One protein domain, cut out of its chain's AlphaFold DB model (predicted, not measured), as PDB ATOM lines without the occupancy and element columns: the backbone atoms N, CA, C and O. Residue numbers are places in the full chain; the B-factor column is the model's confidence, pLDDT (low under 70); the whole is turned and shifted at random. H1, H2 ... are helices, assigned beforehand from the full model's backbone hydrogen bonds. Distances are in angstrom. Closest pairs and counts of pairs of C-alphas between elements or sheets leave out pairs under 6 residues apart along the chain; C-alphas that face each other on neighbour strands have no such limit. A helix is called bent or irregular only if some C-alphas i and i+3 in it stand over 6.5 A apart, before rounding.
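AT A GLANCE: This is residues 4 to 127 of the 127 residues of an uncharacterized protein of Yersinia enterocolitica (type O:3) str. YE12/03 (UniProt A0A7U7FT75). Three helices lie side by side in a flat row, H2, H3 and H5, with H3 in the middle and each running opposite ways to the next; H1 meets the first part of H2 at a corner to make a wide V, and residues 4 to 18 of H1 stick out. Short H4 follows H3 beside the first part of H2, and a long loop from residue 83 to 101, of which 87 to 92 stick out, leads back to H5. The printed part has 124 residues, with five named helices in the order H1, H2, H3, H4, H5 and no named strand: the class is all helix. The whole is loose, with a radius of gyration of the C-alphas of 18.5 A, and flat, spanning 55 by 53 by 20 A.

HOW THE PARTS SIT: H1, residues 4 to 30, is the longest helix. With residues 19 to 27 alone it touches residues 34 to 41 of H2, residues 34 to 56; the closest C-alphas, of Gly 23 and Leu 38, are 4.9 A apart, and the lines are about perpendicular at 73 degrees. H2 is the hub, touching three helices. H2 and H3, residues 60 to 74, form a helical hairpin at a shallow tilt of 12 degrees, opposite ways; their closest C-alphas, of Tyr 43 and Cys 74, are 5.4 A apart. H2 touches H4, residues 76 to 82, with residues 36 to 40 alone, closest at the C-alphas of Ile 40 and Pro 77, 6.4 A apart, at a shallow tilt of 29 degrees, opposite ways. H3 touches H5, residues 102 to 124, at a shallow tilt of 20 degrees, opposite ways; the C-alphas of Pro 65 and Gly 116 come closest, at 4.8 A. H2 and H5 are apart, and H1 is apart from H3 and H5. Every O i to N i+4 pair is within hydrogen-bond range in H1, H4 and H5, against 15 of 19 in H2 and 9 of 11 in H3.

IN THESE COORDINATES: H1 begins at C-alpha 4 (459.676, 401.243, 898.179) and is 39.2 A long. H2 is 32.8 A long, has a kink of 26 degrees near residue 45 and is only just irregular, with C-alphas 39 and 42 at 6.8 A. H3, 19.2 A long, is irregular, with C-alphas 62 and 65 at 7.0 A. H4 is 9.7 A long. H5 is 32.9 A long and ends at C-alpha 124 (463.365, 436.504, 858.244).

THE WHOLE: The C-alphas farthest apart, of Ser 5 and Arg 126, are 58.4 A apart. The printed part has no cut. The link from H4 to H5, 19 residues, is long; the other links are tight. The mean pLDDT of the printed part is 76.3, and it is under 70 at residues 4 to 6, 83 to 100, 102, and 126 to 127.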
ATOM      1  N   GLY A   4     459.633 401.329 899.643       55.28
ATOM      2  CA  GLY A   4     459.676 401.243 898.179       55.28
ATOM      3  C   GLY A   4     458.325 400.928 897.523       55.28
ATOM      4  O   GLY A   4     458.078 401.383 896.408       55.28
ATOM      5  N   SER A   5     457.441 400.174 898.192       59.00
ATOM      6  CA  SER A   5     456.106 399.862 897.655       59.00
ATOM      7  C   SER A   5     455.136 401.031 897.800       59.00
ATOM      8  O   SER A   5     454.380 401.309 896.872       59.00
ATOM      9  N   ASP A   6     455.191 401.730 898.933       68.06
ATOM     10  CA  ASP A   6     454.257 402.808 899.269       68.06
ATOM     11  C   ASP A   6     454.555 404.071 898.451       68.06
ATOM     12  O   ASP A   6     453.631 404.709 897.942       68.06
ATOM     13  N   ASP A   7     455.835 404.378 898.215       72.06
ATOM     14  CA  ASP A   7     456.248 405.481 897.340       72.06
ATOM     15  C   ASP A   7     455.834 405.226 895.881       72.06
ATOM     16  O   ASP A   7     455.335 406.127 895.206       72.06
ATOM     17  N   SER A   8     455.969 403.983 895.398       71.56
ATOM     18  CA  SER A   8     455.544 403.593 894.047       71.56
ATOM     19  C   SER A   8     454.023 403.666 893.881       71.56
ATOM     20  O   SER A   8     453.540 404.235 892.902       71.56
ATOM     21  N   GLN A   9     453.258 403.159 894.850       76.38
ATOM     22  CA  GLN A   9     451.794 403.241 894.835       76.38
ATOM     23  C   GLN A   9     451.298 404.689 894.908       76.38
ATOM     24  O   GLN A   9     450.364 405.057 894.194       76.38
ATOM     25  N   THR A  10     451.957 405.527 895.710       79.88
ATOM     26  CA  THR A  10     451.643 406.957 895.822       79.88
ATOM     27  C   THR A  10     451.925 407.690 894.509       79.88
ATOM     28  O   THR A  10     451.082 408.452 894.037       79.88
ATOM     29  N   LEU A  11     453.061 407.416 893.860       78.50
ATOM     30  CA  LEU A  11     453.392 407.947 892.532       78.50
ATOM     31  C   LEU A  11     452.358 407.550 891.477       78.50
ATOM     32  O   LEU A  11     451.889 408.399 890.721       78.50
ATOM     33  N   ILE A  12     451.963 406.277 891.455       80.75
ATOM     34  CA  ILE A  12     450.942 405.770 890.534       80.75
ATOM     35  C   ILE A  12     449.607 406.491 890.769       80.75
ATOM     36  O   ILE A  12     448.986 406.958 889.813       80.75
ATOM     37  N   ALA A  13     449.186 406.648 892.027       80.69
ATOM     38  CA  ALA A  13     447.958 407.357 892.377       80.69
ATOM     39  C   ALA A  13     447.987 408.833 891.940       80.69
ATOM     40  O   ALA A  13     447.004 409.325 891.385       80.69
ATOM     41  N   ILE A  14     449.118 409.523 892.118       81.50
ATOM     42  CA  ILE A  14     449.309 410.906 891.657       81.50
ATOM     43  C   ILE A  14     449.226 410.984 890.129       81.50
ATOM     44  O   ILE A  14     448.566 411.880 889.602       81.50
ATOM     45  N   CYS A  15     449.835 410.043 889.404       80.31
ATOM     46  CA  CYS A  15     449.748 409.990 887.945       80.31
ATOM     47  C   CYS A  15     448.303 409.797 887.467       80.31
ATOM     48  O   CYS A  15     447.849 410.538 886.597       80.31
ATOM     49  N   PHE A  16     447.554 408.861 888.056       79.50
ATOM     50  CA  PHE A  16     446.142 408.668 887.721       79.50
ATOM     51  C   PHE A  16     445.290 409.897 888.058       79.50
ATOM     52  O   PHE A  16     444.454 410.296 887.248       79.50
ATOM     53  N   ALA A  17     445.530 410.536 889.206       81.06
ATOM     54  CA  ALA A  17     444.841 411.763 889.591       81.06
ATOM     55  C   ALA A  17     445.139 412.916 888.619       81.06
ATOM     56  O   ALA A  17     444.221 413.620 888.205       81.06
ATOM     57  N   ALA A  18     446.394 413.081 888.195       80.56
ATOM     58  CA  ALA A  18     446.789 414.093 887.221       80.56
ATOM     59  C   ALA A  18     446.139 413.850 885.849       80.56
ATOM     60  O   ALA A  18     445.562 414.770 885.275       80.56
ATOM     61  N   ILE A  19     446.164 412.610 885.350       80.38
ATOM     62  CA  ILE A  19     445.500 412.219 884.095       80.38
ATOM     63  C   ILE A  19     443.992 412.495 884.189       80.38
ATOM     64  O   ILE A  19     443.416 413.087 883.276       80.38
ATOM     65  N   GLY A  20     443.363 412.137 885.310       77.50
ATOM     66  CA  GLY A  20     441.952 412.412 885.569       77.50
ATOM     67  C   GLY A  20     441.630 413.907 885.591       77.50
ATOM     68  O   GLY A  20     440.679 414.336 884.946       77.50
ATOM     69  N   LEU A  21     442.440 414.727 886.266       82.31
ATOM     70  CA  LEU A  21     442.253 416.183 886.321       82.31
ATOM     71  C   LEU A  21     442.433 416.848 884.954       82.31
ATOM     72  O   LEU A  21     441.647 417.722 884.592       82.31
ATOM     73  N   VAL A  22     443.428 416.422 884.174       77.62
ATOM     74  CA  VAL A  22     443.651 416.941 882.818       77.62
ATOM     75  C   VAL A  22     442.504 416.529 881.895       77.62
ATOM     76  O   VAL A  22     441.956 417.379 881.193       77.62
ATOM     77  N   GLY A  23     442.073 415.265 881.948       75.56
ATOM     78  CA  GLY A  23     440.904 414.782 881.210       75.56
ATOM     79  C   GLY A  23     439.625 415.540 881.581       75.56
ATOM     80  O   GLY A  23     438.874 415.945 880.694       75.56
ATOM     81  N   LEU A  24     439.410 415.820 882.873       78.44
ATOM     82  CA  LEU A  24     438.293 416.640 883.352       78.44
ATOM     83  C   LEU A  24     438.383 418.079 882.837       78.44
ATOM     84  O   LEU A  24     437.387 418.615 882.350       78.44
ATOM     85  N   GLY A  25     439.565 418.694 882.887       78.44
ATOM     86  CA  GLY A  25     439.796 420.041 882.364       78.44
ATOM     87  C   GLY A  25     439.466 420.145 880.877       78.44
ATOM     88  O   GLY A  25     438.714 421.027 880.470       78.44
ATOM     89  N   ILE A  26     439.949 419.192 880.078       77.38
ATOM     90  CA  ILE A  26     439.662 419.103 878.642       77.38
ATOM     91  C   ILE A  26     438.160 418.887 878.405       77.38
ATOM     92  O   ILE A  26     437.557 419.583 877.587       77.38
ATOM     93  N   SER A  27     437.535 417.973 879.152       76.38
ATOM     94  CA  SER A  27     436.105 417.673 879.022       76.38
ATOM     95  C   SER A  27     435.222 418.898 879.285       76.38
ATOM     96  O   SER A  27     434.318 419.177 878.500       76.38
ATOM     97  N   ASN A  28     435.545 419.693 880.311       79.38
ATOM     98  CA  ASN A  28     434.816 420.913 880.656       79.38
ATOM     99  C   ASN A  28     435.084 422.047 879.663       79.38
ATOM    100  O   ASN A  28     434.155 422.750 879.279       79.38
ATOM    101  N   PHE A  29     436.334 422.218 879.223       80.06
ATOM    102  CA  PHE A  29     436.699 423.287 878.293       80.06
ATOM    103  C   PHE A  29     436.035 423.105 876.925       80.06
ATOM    104  O   PHE A  29     435.566 424.066 876.317       80.06
ATOM    105  N   PHE A  30     435.958 421.861 876.450       72.38
ATOM    106  CA  PHE A  30     435.351 421.546 875.163       72.38
ATOM    107  C   PHE A  30     433.883 421.116 875.271       72.38
ATOM    108  O   PHE A  30     433.213 421.057 874.245       72.38
ATOM    109  N   GLY A  31     433.338 420.861 876.460       77.62
ATOM    110  CA  GLY A  31     431.962 420.376 876.631       77.62
ATOM    111  C   GLY A  31     431.744 418.985 876.024       77.62
ATOM    112  O   GLY A  31     430.749 418.756 875.338       77.62
ATOM    113  N   VAL A  32     432.704 418.078 876.212       75.75
ATOM    114  CA  VAL A  32     432.690 416.699 875.690       75.75
ATOM    115  C   VAL A  32     432.748 415.682 876.834       75.75
ATOM    116  O   VAL A  32     433.215 416.032 877.915       75.75
ATOM    117  N   PRO A  33     432.294 414.427 876.647       81.62
ATOM    118  CA  PRO A  33     432.353 413.399 877.680       81.62
ATOM    119  C   PRO A  33     433.772 413.187 878.201       81.62
ATOM    120  O   PRO A  33     434.733 413.208 877.431       81.62
ATOM    121  N   PHE A  34     433.894 412.899 879.499       77.25
ATOM    122  CA  PHE A  34     435.181 412.648 880.152       77.25
ATOM    123  C   PHE A  34     436.018 411.577 879.433       77.25
ATOM    124  O   PHE A  34     437.206 411.781 879.210       77.25
ATOM    125  N   LEU A  35     435.386 410.485 878.985       77.00
ATOM    126  CA  LEU A  35     436.036 409.424 878.202       77.00
ATOM    127  C   LEU A  35     436.692 409.962 876.918       77.00
ATOM    128  O   LEU A  35     437.835 409.622 876.632       77.00
ATOM    129  N   LYS A  36     436.023 410.870 876.197       76.38
ATOM    130  CA  LYS A  36     436.568 411.512 874.988       76.38
ATOM    131  C   LYS A  36     437.677 412.515 875.300       76.38
ATOM    132  O   LYS A  36     438.632 412.625 874.539       76.38
ATOM    133  N   GLY A  37     437.594 413.205 876.438       75.81
ATOM    134  CA  GLY A  37     438.705 414.014 876.952       75.81
ATOM    135  C   GLY A  37     439.937 413.168 877.304       75.81
ATOM    136  O   GLY A  37     441.065 413.594 877.065       75.81
ATOM    137  N   LEU A  38     439.725 411.953 877.817       83.00
ATOM    138  CA  LEU A  38     440.790 411.010 878.159       83.00
ATOM    139  C   LEU A  38     441.415 410.349 876.921       83.00
ATOM    140  O   LEU A  38     442.613 410.086 876.914       83.00
ATOM    141  N   GLU A  39     440.645 410.156 875.846       82.69
ATOM    142  CA  GLU A  39     441.148 409.647 874.560       82.69
ATOM    143  C   GLU A  39     442.222 410.546 873.931       82.69
ATOM    144  O   GLU A  39     443.087 410.036 873.222       82.69
ATOM    145  N   ILE A  40     442.233 411.859 874.205       83.69
ATOM    146  CA  ILE A  40     443.246 412.769 873.635       83.69
ATOM    147  C   ILE A  40     444.592 412.671 874.352       83.69
ATOM    148  O   ILE A  40     445.631 412.961 873.757       83.69
ATOM    149  N   LEU A  41     444.584 412.306 875.637       83.31
ATOM    150  CA  LEU A  41     445.772 412.296 876.492       83.31
ATOM    151  C   LEU A  41     446.953 411.515 875.899       83.31
ATOM    152  O   LEU A  41     448.039 412.094 875.848       83.31
ATOM    153  N   PRO A  42     446.805 410.265 875.411       82.06
ATOM    154  CA  PRO A  42     447.930 409.545 874.814       82.06
ATOM    155  C   PRO A  42     448.495 410.253 873.576       82.06
ATOM    156  O   PRO A  42     449.716 410.305 873.416       82.06
ATOM    157  N   TYR A  43     447.647 410.857 872.738       83.31
ATOM    158  CA  TYR A  43     448.099 411.634 871.579       83.31
ATOM    159  C   TYR A  43     448.875 412.877 872.010       83.31
ATOM    160  O   TYR A  43     449.923 413.174 871.443       83.31
ATOM    161  N   LEU A  44     448.405 413.567 873.049       84.31
ATOM    162  CA  LEU A  44     449.029 414.781 873.567       84.31
ATOM    163  C   LEU A  44     450.366 414.484 874.265       84.31
ATOM    164  O   LEU A  44     451.330 415.226 874.086       84.31
ATOM    165  N   ILE A  45     450.463 413.363 874.989       86.38
ATOM    166  CA  ILE A  45     451.717 412.866 875.577       86.38
ATOM    167  C   ILE A  45     452.707 412.476 874.475       86.38
ATOM    168  O   ILE A  45     453.866 412.884 874.524       86.38
ATOM    169  N   GLY A  46     452.261 411.724 873.462       86.31
ATOM    170  CA  GLY A  46     453.092 411.357 872.315       86.31
ATOM    171  C   GLY A  46     453.602 412.585 871.559       86.31
ATOM    172  O   GLY A  46     454.790 412.682 871.254       86.31
ATOM    173  N   TRP A  47     452.728 413.567 871.336       88.75
ATOM    174  CA  TRP A  47     453.094 414.851 870.746       88.75
ATOM    175  C   TRP A  47     454.119 415.600 871.598       88.75
ATOM    176  O   TRP A  47     455.135 416.041 871.067       88.75
ATOM    177  N   ALA A  48     453.911 415.689 872.915       85.38
ATOM    178  CA  ALA A  48     454.834 416.359 873.827       85.38
ATOM    179  C   ALA A  48     456.208 415.675 873.866       85.38
ATOM    180  O   ALA A  48     457.225 416.363 873.920       85.38
ATOM    181  N   ALA A  49     456.259 414.342 873.786       86.81
ATOM    182  CA  ALA A  49     457.508 413.588 873.726       86.81
ATOM    183  C   ALA A  49     458.282 413.864 872.426       86.81
ATOM    184  O   ALA A  49     459.470 414.184 872.469       86.81
ATOM    185  N   VAL A  50     457.607 413.796 871.271       85.31
ATOM    186  CA  VAL A  50     458.224 414.080 869.964       85.31
ATOM    187  C   VAL A  50     458.658 415.545 869.881       85.31
ATOM    188  O   VAL A  50     459.798 415.833 869.519       85.31
ATOM    189  N   PHE A  51     457.788 416.478 870.270       85.94
ATOM    190  CA  PHE A  51     458.096 417.904 870.261       85.94
ATOM    191  C   PHE A  51     459.227 418.252 871.239       85.94
ATOM    192  O   PHE A  51     460.174 418.944 870.866       85.94
ATOM    193  N   GLY A  52     459.196 417.702 872.455       81.94
ATOM    194  CA  GLY A  52     460.256 417.855 873.451       81.94
ATOM    195  C   GLY A  52     461.610 417.341 872.955       81.94
ATOM    196  O   GLY A  52     462.621 418.024 873.111       81.94
ATOM    197  N   ALA A  53     461.636 416.199 872.261       83.94
ATOM    198  CA  ALA A  53     462.852 415.704 871.619       83.94
ATOM    199  C   ALA A  53     463.356 416.677 870.541       83.94
ATOM    200  O   ALA A  53     464.533 417.030 870.528       83.94
ATOM    201  N   THR A  54     462.479 417.191 869.671       81.69
ATOM    202  CA  THR A  54     462.890 418.170 868.645       81.69
ATOM    203  C   THR A  54     463.399 419.490 869.230       81.69
ATOM    204  O   THR A  54     464.299 420.106 868.654       81.69
ATOM    205  N   MET A  55     462.881 419.898 870.394       79.75
ATOM    206  CA  MET A  55     463.381 421.045 871.150       79.75
ATOM    207  C   MET A  55     464.802 420.800 871.667       79.75
ATOM    208  O   MET A  55     465.647 421.684 871.539       79.75
ATOM    209  N   TYR A  56     465.086 419.596 872.175       78.88
ATOM    210  CA  TYR A  56     466.420 419.210 872.645       78.88
ATOM    211  C   TYR A  56     467.484 419.269 871.534       78.88
ATOM    212  O   TYR A  56     468.605 419.705 871.778       78.88
ATOM    213  N   PHE A  57     467.127 418.913 870.296       81.38
ATOM    214  CA  PHE A  57     468.036 418.982 869.141       81.38
ATOM    215  C   PHE A  57     468.188 420.388 868.523       81.38
ATOM    216  O   PHE A  57     468.937 420.551 867.563       81.38
ATOM    217  N   GLY A  58     467.502 421.413 869.042       76.44
ATOM    218  CA  GLY A  58     467.678 422.805 868.601       76.44
ATOM    219  C   GLY A  58     466.951 423.194 867.305       76.44
ATOM    220  O   GLY A  58     467.132 424.305 866.810       76.44
ATOM    221  N   PHE A  59     466.069 422.343 866.769       74.50
ATOM    222  CA  PHE A  59     465.336 422.592 865.513       74.50
ATOM    223  C   PHE A  59     464.039 423.413 865.685       74.50
ATOM    224  O   PHE A  59     463.161 423.401 864.820       74.50
ATOM    225  N   LEU A  60     463.905 424.167 866.782       73.88
ATOM    226  CA  LEU A  60     462.661 424.839 867.191       73.88
ATOM    227  C   LEU A  60     462.027 425.715 866.104       73.88
ATOM    228  O   LEU A  60     460.831 425.602 865.857       73.88
ATOM    229  N   LYS A  61     462.804 426.563 865.419       71.00
ATOM    230  CA  LYS A  61     462.264 427.456 864.374       71.00
ATOM    231  C   LYS A  61     461.675 426.689 863.189       71.00
ATOM    232  O   LYS A  61     460.684 427.124 862.619       71.00
ATOM    233  N   GLN A  62     462.281 425.566 862.812       75.19
ATOM    234  CA  GLN A  62     461.826 424.772 861.672       75.19
ATOM    235  C   GLN A  62     460.658 423.869 862.049       75.19
ATOM    236  O   GLN A  62     459.776 423.659 861.226       75.19
ATOM    237  N   VAL A  63     460.629 423.360 863.281       80.12
ATOM    238  CA  VAL A  63     459.615 422.400 863.725       80.12
ATOM    239  C   VAL A  63     458.384 423.090 864.317       80.12
ATOM    240  O   VAL A  63     457.311 422.504 864.285       80.12
ATOM    241  N   ALA A  64     458.473 424.341 864.783       80.81
ATOM    242  CA  ALA A  64     457.350 425.051 865.407       80.81
ATOM    243  C   ALA A  64     456.051 425.084 864.567       80.81
ATOM    244  O   ALA A  64     454.999 424.774 865.127       80.81
ATOM    245  N   PRO A  65     456.066 425.376 863.248       82.81
ATOM    246  CA  PRO A  65     454.843 425.359 862.435       82.81
ATOM    247  C   PRO A  65     454.231 423.963 862.329       82.81
ATOM    248  O   PRO A  65     453.018 423.796 862.442       82.81
ATOM    249  N   ILE A  66     455.084 422.952 862.149       83.81
ATOM    250  CA  ILE A  66     454.671 421.549 862.065       83.81
ATOM    251  C   ILE A  66     454.110 421.093 863.407       83.81
ATOM    252  O   ILE A  66     453.060 420.468 863.433       83.81
ATOM    253  N   ALA A  67     454.762 421.447 864.511       83.38
ATOM    254  CA  ALA A  67     454.332 421.115 865.859       83.38
ATOM    255  C   ALA A  67     452.954 421.697 866.178       83.38
ATOM    256  O   ALA A  67     452.100 420.990 866.700       83.38
ATOM    257  N   LEU A  68     452.699 422.957 865.815       82.62
ATOM    258  CA  LEU A  68     451.378 423.568 865.972       82.62
ATOM    259  C   LEU A  68     450.319 422.879 865.100       82.62
ATOM    260  O   LEU A  68     449.202 422.645 865.557       82.62
ATOM    261  N   GLY A  69     450.671 422.498 863.871       84.12
ATOM    262  CA  GLY A  69     449.787 421.713 863.012       84.12
ATOM    263  C   GLY A  69     449.483 420.329 863.599       84.12
ATOM    264  O   GLY A  69     448.331 419.908 863.654       84.12
ATOM    265  N   THR A  70     450.491 419.601 864.073       82.38
ATOM    266  CA  THR A  70     450.290 418.268 864.659       82.38
ATOM    267  C   THR A  70     449.586 418.330 866.013       82.38
ATOM    268  O   THR A  70     448.855 417.400 866.351       82.38
ATOM    269  N   LEU A  71     449.711 419.439 866.748       84.38
ATOM    270  CA  LEU A  71     448.934 419.697 867.958       84.38
ATOM    271  C   LEU A  71     447.437 419.762 867.640       84.38
ATOM    272  O   LEU A  71     446.640 419.153 868.347       84.38
ATOM    273  N   TRP A  72     447.051 420.421 866.540       82.94
ATOM    274  CA  TRP A  72     445.665 420.416 866.058       82.94
ATOM    275  C   TRP A  72     445.151 418.992 865.803       82.94
ATOM    276  O   TRP A  72     444.039 418.651 866.207       82.94
ATOM    277  N   LEU A  73     445.978 418.122 865.215       81.56
ATOM    278  CA  LEU A  73     445.605 416.725 864.974       81.56
ATOM    279  C   LEU A  73     445.403 415.918 866.268       81.56
ATOM    280  O   LEU A  73     444.615 414.977 866.267       81.56
ATOM    281  N   CYS A  74     446.042 416.293 867.380       81.75
ATOM    282  CA  CYS A  74     445.822 415.636 868.675       81.75
ATOM    283  C   CYS A  74     444.404 415.869 869.217       81.75
ATOM    284  O   CYS A  74     443.903 415.060 869.993       81.75
ATOM    285  N   PHE A  75     443.735 416.941 868.784       81.25
ATOM    286  CA  PHE A  75     442.355 417.248 869.168       81.25
ATOM    287  C   PHE A  75     441.303 416.537 868.304       81.25
ATOM    288  O   PHE A  75     440.109 416.706 868.556       81.25
ATOM    289  N   ARG A  76     441.711 415.708 867.330       79.00
ATOM    290  CA  ARG A  76     440.799 414.924 866.478       79.00
ATOM    291  C   ARG A  76     439.677 414.204 867.234       79.00
ATOM    292  O   ARG A  76     438.534 414.427 866.857       79.00
ATOM    293  N   PRO A  77     439.926 413.471 868.338       74.50
ATOM    294  CA  PRO A  77     438.855 412.754 869.041       74.50
ATOM    295  C   PRO A  77     437.735 413.678 869.548       74.50
ATOM    296  O   PRO A  77     436.566 413.298 869.586       74.50
ATOM    297  N   ILE A  78     438.077 414.919 869.910       77.19
ATOM    298  CA  ILE A  78     437.115 415.938 870.354       77.19
ATOM    299  C   ILE A  78     436.368 416.530 869.160       77.19
ATOM    300  O   ILE A  78     435.158 416.744 869.241       77.19
ATOM    301  N   LEU A  79     437.085 416.811 868.068       74.50
ATOM    302  CA  LEU A  79     436.509 417.361 866.843       74.50
ATOM    303  C   LEU A  79     435.527 416.378 866.202       74.50
ATOM    304  O   LEU A  79     434.425 416.784 865.847       74.50
ATOM    305  N   ASP A  80     435.892 415.100 866.136       71.81
ATOM    306  CA  ASP A  80     435.063 414.022 865.596       71.81
ATOM    307  C   ASP A  80     433.809 413.823 866.454       71.81
ATOM    308  O   ASP A  80     432.692 413.796 865.932       71.81
ATOM    309  N   TYR A  81     433.966 413.811 867.785       70.94
ATOM    310  CA  TYR A  81     432.835 413.732 868.708       70.94
ATOM    311  C   TYR A  81     431.866 414.915 868.546       70.94
ATOM    312  O   TYR A  81     430.648 414.728 868.514       70.94
ATOM    313  N   LYS A  82     432.384 416.145 868.421       70.38
ATOM    314  CA  LYS A  82     431.548 417.337 868.197       70.38
ATOM    315  C   LYS A  82     430.900 417.371 866.821       70.38
ATOM    316  O   LYS A  82     429.800 417.899 866.696       70.38
ATOM    317  N   ALA A  83     431.562 416.811 865.816       65.56
ATOM    318  CA  ALA A  83     431.032 416.731 864.464       65.56
ATOM    319  C   ALA A  83     429.903 415.702 864.317       65.56
ATOM    320  O   ALA A  83     429.327 415.601 863.237       65.56
ATOM    321  N   GLY A  84     429.578 414.970 865.389       64.56
ATOM    322  CA  GLY A  84     428.514 413.973 865.399       64.56
ATOM    323  C   GLY A  84     428.961 412.597 864.914       64.56
ATOM    324  O   GLY A  84     428.105 411.759 864.656       64.56
ATOM    325  N   ILE A  85     430.271 412.338 864.807       62.12
ATOM    326  CA  ILE A  85     430.788 411.011 864.457       62.12
ATOM    327  C   ILE A  85     430.615 410.106 865.680       62.12
ATOM    328  O   ILE A  85     431.418 410.119 866.614       62.12
ATOM    329  N   ARG A  86     429.517 409.349 865.688       59.91
ATOM    330  CA  ARG A  86     429.243 408.266 866.633       59.91
ATOM    331  C   ARG A  86     429.296 406.961 865.853       59.91
ATOM    332  O   ARG A  86     428.604 406.820 864.850       59.91
ATOM    333  N   GLU A  87     430.120 406.019 866.306       54.62
ATOM    334  CA  GLU A  87     430.238 404.682 865.695       54.62
ATOM    335  C   GLU A  87     428.902 403.904 865.721       54.62
ATOM    336  O   GLU A  87     428.735 402.937 864.981       54.62
ATOM    337  N   ASP A  88     427.932 404.380 866.509       53.31
ATOM    338  CA  ASP A  88     426.649 403.736 866.787       53.31
ATOM    339  C   ASP A  88     425.520 404.105 865.792       53.31
ATOM    340  O   ASP A  88     424.492 403.432 865.761       53.31
ATOM    341  N   ASP A  89     425.688 405.143 864.958       51.25
ATOM    342  CA  ASP A  89     424.614 405.723 864.118       51.25
ATOM    343  C   ASP A  89     424.560 405.146 862.679       51.25
ATOM    344  O   ASP A  89     424.251 405.830 861.699       51.25
ATOM    345  N   PHE A  90     424.829 403.847 862.511       47.16
ATOM    346  CA  PHE A  90     424.560 403.149 861.245       47.16
ATOM    347  C   PHE A  90     423.070 402.748 861.191       47.16
ATOM    348  O   PHE A  90     422.626 402.025 862.083       47.16
ATOM    349  N   PRO A  91     422.262 403.146 860.178       54.72
ATOM    350  CA  PRO A  91     422.626 403.697 858.864       54.72
ATOM    351  C   PRO A  91     422.332 405.200 858.661       54.72
ATOM    352  O   PRO A  91     422.486 405.695 857.544       54.72
ATOM    353  N   PHE A  92     421.880 405.930 859.682       51.41
ATOM    354  CA  PHE A  92     421.547 407.353 859.561       51.41
ATOM    355  C   PHE A  92     422.701 408.211 860.068       51.41
ATOM    356  O   PHE A  92     422.728 408.598 861.227       51.41
ATOM    357  N   GLN A  93     423.630 408.532 859.168       57.97
ATOM    358  CA  GLN A  93     424.689 409.504 859.429       57.97
ATOM    359  C   GLN A  93     424.051 410.906 859.467       57.97
ATOM    360  O   GLN A  93     423.626 411.384 858.411       57.97
ATOM    361  N   PRO A  94     423.914 411.569 860.633       57.06
ATOM    362  CA  PRO A  94     423.547 412.983 860.647       57.06
ATOM    363  C   PRO A  94     424.587 413.778 859.847       57.06
ATOM    364  O   PRO A  94     425.738 413.352 859.762       57.06
ATOM    365  N   ASP A  95     424.184 414.914 859.261       58.38
ATOM    366  CA  ASP A  95     425.070 415.827 858.522       58.38
ATOM    367  C   ASP A  95     426.366 416.057 859.315       58.38
ATOM    368  O   ASP A  95     426.391 416.784 860.312       58.38
ATOM    369  N   ILE A  96     427.442 415.382 858.898       61.00
ATOM    370  CA  ILE A  96     428.729 415.451 859.580       61.00
ATOM    371  C   ILE A  96     429.218 416.880 859.404       61.00
ATOM    372  O   ILE A  96     429.405 417.356 858.280       61.00
ATOM    373  N   ALA A  97     429.425 417.581 860.518       67.31
ATOM    374  CA  ALA A  97     429.903 418.950 860.449       67.31
ATOM    375  C   ALA A  97     431.238 418.990 859.687       67.31
ATOM    376  O   ALA A  97     432.082 418.109 859.851       67.31
ATOM    377  N   TRP A  98     431.444 420.020 858.860       64.50
ATOM    378  CA  TRP A  98     432.576 420.091 857.925       64.50
ATOM    379  C   TRP A  98     433.931 419.786 858.593       64.50
ATOM    380  O   TRP A  98     434.738 419.046 858.036       64.50
ATOM    381  N   TYR A  99     434.138 420.245 859.832       62.62
ATOM    382  CA  TYR A  99     435.356 420.043 860.628       62.62
ATOM    383  C   TYR A  99     435.585 418.606 861.148       62.62
ATOM    384  O   TYR A  99     436.680 418.307 861.626       62.62
ATOM    385  N   GLY A 100     434.593 417.715 861.061       59.53
ATOM    386  CA  GLY A 100     434.723 416.288 861.384       59.53
ATOM    387  C   GLY A 100     435.224 415.433 860.229       59.53
ATOM    388  O   GLY A 100     435.666 414.309 860.428       59.53
ATOM    389  N   THR A 101     435.190 415.942 858.996       71.50
ATOM    390  CA  THR A 101     435.717 415.172 857.864       71.50
ATOM    391  C   THR A 101     437.248 415.222 857.850       71.50
ATOM    392  O   THR A 101     437.861 416.287 857.993       71.50
ATOM    393  N   GLY A 102     437.891 414.073 857.619       68.50
ATOM    394  CA  GLY A 102     439.357 413.974 857.606       68.50
ATOM    395  C   GLY A 102     440.039 414.918 856.603       68.50
ATOM    396  O   GLY A 102     441.149 415.386 856.861       68.50
ATOM    397  N   LEU A 103     439.358 415.261 855.500       73.56
ATOM    398  CA  LEU A 103     439.835 416.223 854.499       73.56
ATOM    399  C   LEU A 103     439.900 417.654 855.047       73.56
ATOM    400  O   LEU A 103     440.919 418.322 854.877       73.56
ATOM    401  N   TRP A 104     438.863 418.124 855.743       76.19
ATOM    402  CA  TRP A 104     438.864 419.465 856.335       76.19
ATOM    403  C   TRP A 104     439.837 419.571 857.509       76.19
ATOM    404  O   TRP A 104     440.506 420.591 857.662       76.19
ATOM    405  N   GLN A 105     440.011 418.501 858.286       76.00
ATOM    406  CA  GLN A 105     441.046 418.457 859.322       76.00
ATOM    407  C   GLN A 105     442.456 418.563 858.734       76.00
ATOM    408  O   GLN A 105     443.300 419.265 859.294       76.00
ATOM    409  N   PHE A 106     442.708 417.906 857.595       79.56
ATOM    410  CA  PHE A 106     443.963 418.052 856.861       79.56
ATOM    411  C   PHE A 106     444.117 419.455 856.260       79.56
ATOM    412  O   PHE A 106     445.208 420.014 856.301       79.56
ATOM    413  N   ALA A 107     443.035 420.061 855.765       82.94
ATOM    414  CA  ALA A 107     443.059 421.431 855.262       82.94
ATOM    415  C   ALA A 107     443.425 422.443 856.362       82.94
ATOM    416  O   ALA A 107     444.251 423.322 856.129       82.94
ATOM    417  N   VAL A 108     442.882 422.290 857.577       83.19
ATOM    418  CA  VAL A 108     443.256 423.130 858.730       83.19
ATOM    419  C   VAL A 108     444.712 422.891 859.130       83.19
ATOM    420  O   VAL A 108     445.447 423.855 859.329       83.19
ATOM    421  N   PHE A 109     445.163 421.633 859.171       86.81
ATOM    422  CA  PHE A 109     446.574 421.300 859.396       86.81
ATOM    423  C   PHE A 109     447.493 421.995 858.380       86.81
ATOM    424  O   PHE A 109     448.421 422.706 858.766       86.81
ATOM    425  N   ALA A 110     447.208 421.835 857.087       84.25
ATOM    426  CA  ALA A 110     447.979 422.448 856.016       84.25
ATOM    427  C   ALA A 110     447.952 423.979 856.125       84.25
ATOM    428  O   ALA A 110     448.991 424.617 855.982       84.25
ATOM    429  N   GLY A 111     446.799 424.565 856.459       86.19
ATOM    430  CA  GLY A 111     446.654 425.997 856.708       86.19
ATOM    431  C   GLY A 111     447.552 426.497 857.839       86.19
ATOM    432  O   GLY A 111     448.285 427.462 857.645       86.19
ATOM    433  N   ILE A 112     447.562 425.816 858.991       87.12
ATOM    434  CA  ILE A 112     448.433 426.161 860.129       87.12
ATOM    435  C   ILE A 112     449.908 426.103 859.719       87.12
ATOM    436  O   ILE A 112     450.669 427.023 860.017       87.12
ATOM    437  N   VAL A 113     450.312 425.053 858.999       87.25
ATOM    438  CA  VAL A 113     451.702 424.870 858.562       87.25
ATOM    439  C   VAL A 113     452.117 425.945 857.553       87.25
ATOM    440  O   VAL A 113     453.166 426.569 857.723       87.25
ATOM    441  N   ILE A 114     451.294 426.202 856.533       87.00
ATOM    442  CA  ILE A 114     451.561 427.208 855.496       87.00
ATOM    443  C   ILE A 114     451.638 428.604 856.116       87.00
ATOM    444  O   ILE A 114     452.587 429.338 855.846       87.00
ATOM    445  N   LEU A 115     450.683 428.967 856.978       87.62
ATOM    446  CA  LEU A 115     450.683 430.260 857.663       87.62
ATOM    447  C   LEU A 115     451.873 430.395 858.616       87.62
ATOM    448  O   LEU A 115     452.509 431.446 858.651       87.62
ATOM    449  N   GLY A 116     452.215 429.335 859.352       83.50
ATOM    450  CA  GLY A 116     453.352 429.331 860.268       83.50
ATOM    451  C   GLY A 116     454.687 429.528 859.545       83.50
ATOM    452  O   GLY A 116     455.474 430.390 859.937       83.50
ATOM    453  N   TYR A 117     454.932 428.801 858.452       84.44
ATOM    454  CA  TYR A 117     456.135 429.015 857.639       84.44
ATOM    455  C   TYR A 117     456.117 430.355 856.902       84.44
ATOM    456  O   TYR A 117     457.154 431.011 856.828       84.44
ATOM    457  N   GLY A 118     454.956 430.796 856.412       83.56
ATOM    458  CA  GLY A 118     454.793 432.110 855.792       83.56
ATOM    459  C   GLY A 118     455.139 433.251 856.750       83.56
ATOM    460  O   GLY A 118     455.849 434.183 856.374       83.56
ATOM    461  N   PHE A 119     454.722 433.148 858.014       84.50
ATOM    462  CA  PHE A 119     455.056 434.117 859.056       84.50
ATOM    463  C   PHE A 119     456.556 434.124 859.389       84.50
ATOM    464  O   PHE A 119     457.160 435.191 859.492       84.50
ATOM    465  N   ILE A 120     457.184 432.948 859.498       83.69
ATOM    466  CA  ILE A 120     458.639 432.838 859.712       83.69
ATOM    467  C   ILE A 120     459.415 433.433 858.533       83.69
ATOM    468  O   ILE A 120     460.389 434.153 858.748       83.69
ATOM    469  N   TYR A 121     458.987 433.162 857.299       83.75
ATOM    470  CA  TYR A 121     459.596 433.730 856.099       83.75
ATOM    471  C   TYR A 121     459.497 435.260 856.091       83.75
ATOM    472  O   TYR A 121     460.495 435.940 855.867       83.75
ATOM    473  N   TRP A 122     458.326 435.809 856.419       84.00
ATOM    474  CA  TRP A 122     458.129 437.255 856.530       84.00
ATOM    475  C   TRP A 122     459.018 437.897 857.604       84.00
ATOM    476  O   TRP A 122     459.605 438.950 857.360       84.00
ATOM    477  N   LEU A 123     459.165 437.251 858.767       81.00
ATOM    478  CA  LEU A 123     460.064 437.713 859.827       81.00
ATOM    479  C   LEU A 123     461.533 437.700 859.387       81.00
ATOM    480  O   LEU A 123     462.231 438.685 859.601       81.00
ATOM    481  N   ASN A 124     461.989 436.623 858.743       81.19
ATOM    482  CA  ASN A 124     463.365 436.504 858.244       81.19
ATOM    483  C   ASN A 124     463.670 437.433 857.057       81.19
ATOM    484  O   ASN A 124     464.828 437.611 856.720       81.19
ATOM    485  N   ASN A 125     462.654 437.975 856.382       78.38
ATOM    486  CA  ASN A 125     462.843 438.922 855.283       78.38
ATOM    487  C   ASN A 125     462.796 440.388 855.756       78.38
ATOM    488  O   ASN A 125     463.050 441.299 854.970       78.38
ATOM    489  N   ARG A 126     462.417 440.637 857.019       65.44
ATOM    490  CA  ARG A 126     462.415 441.975 857.638       65.44
ATOM    491  C   ARG A 126     463.625 442.259 858.529       65.44
ATOM    492  O   ARG A 126     463.842 443.425 858.847       65.44
ATOM    493  N   TYR A 127     464.362 441.229 858.927       52.97
ATOM    494  CA  TYR A 127     465.572 441.292 859.749       52.97
ATOM    495  C   TYR A 127     466.722 440.618 859.014       52.97
ATOM    496  O   TYR A 127     467.869 441.070 859.208       52.97
TER     497      TYR A 127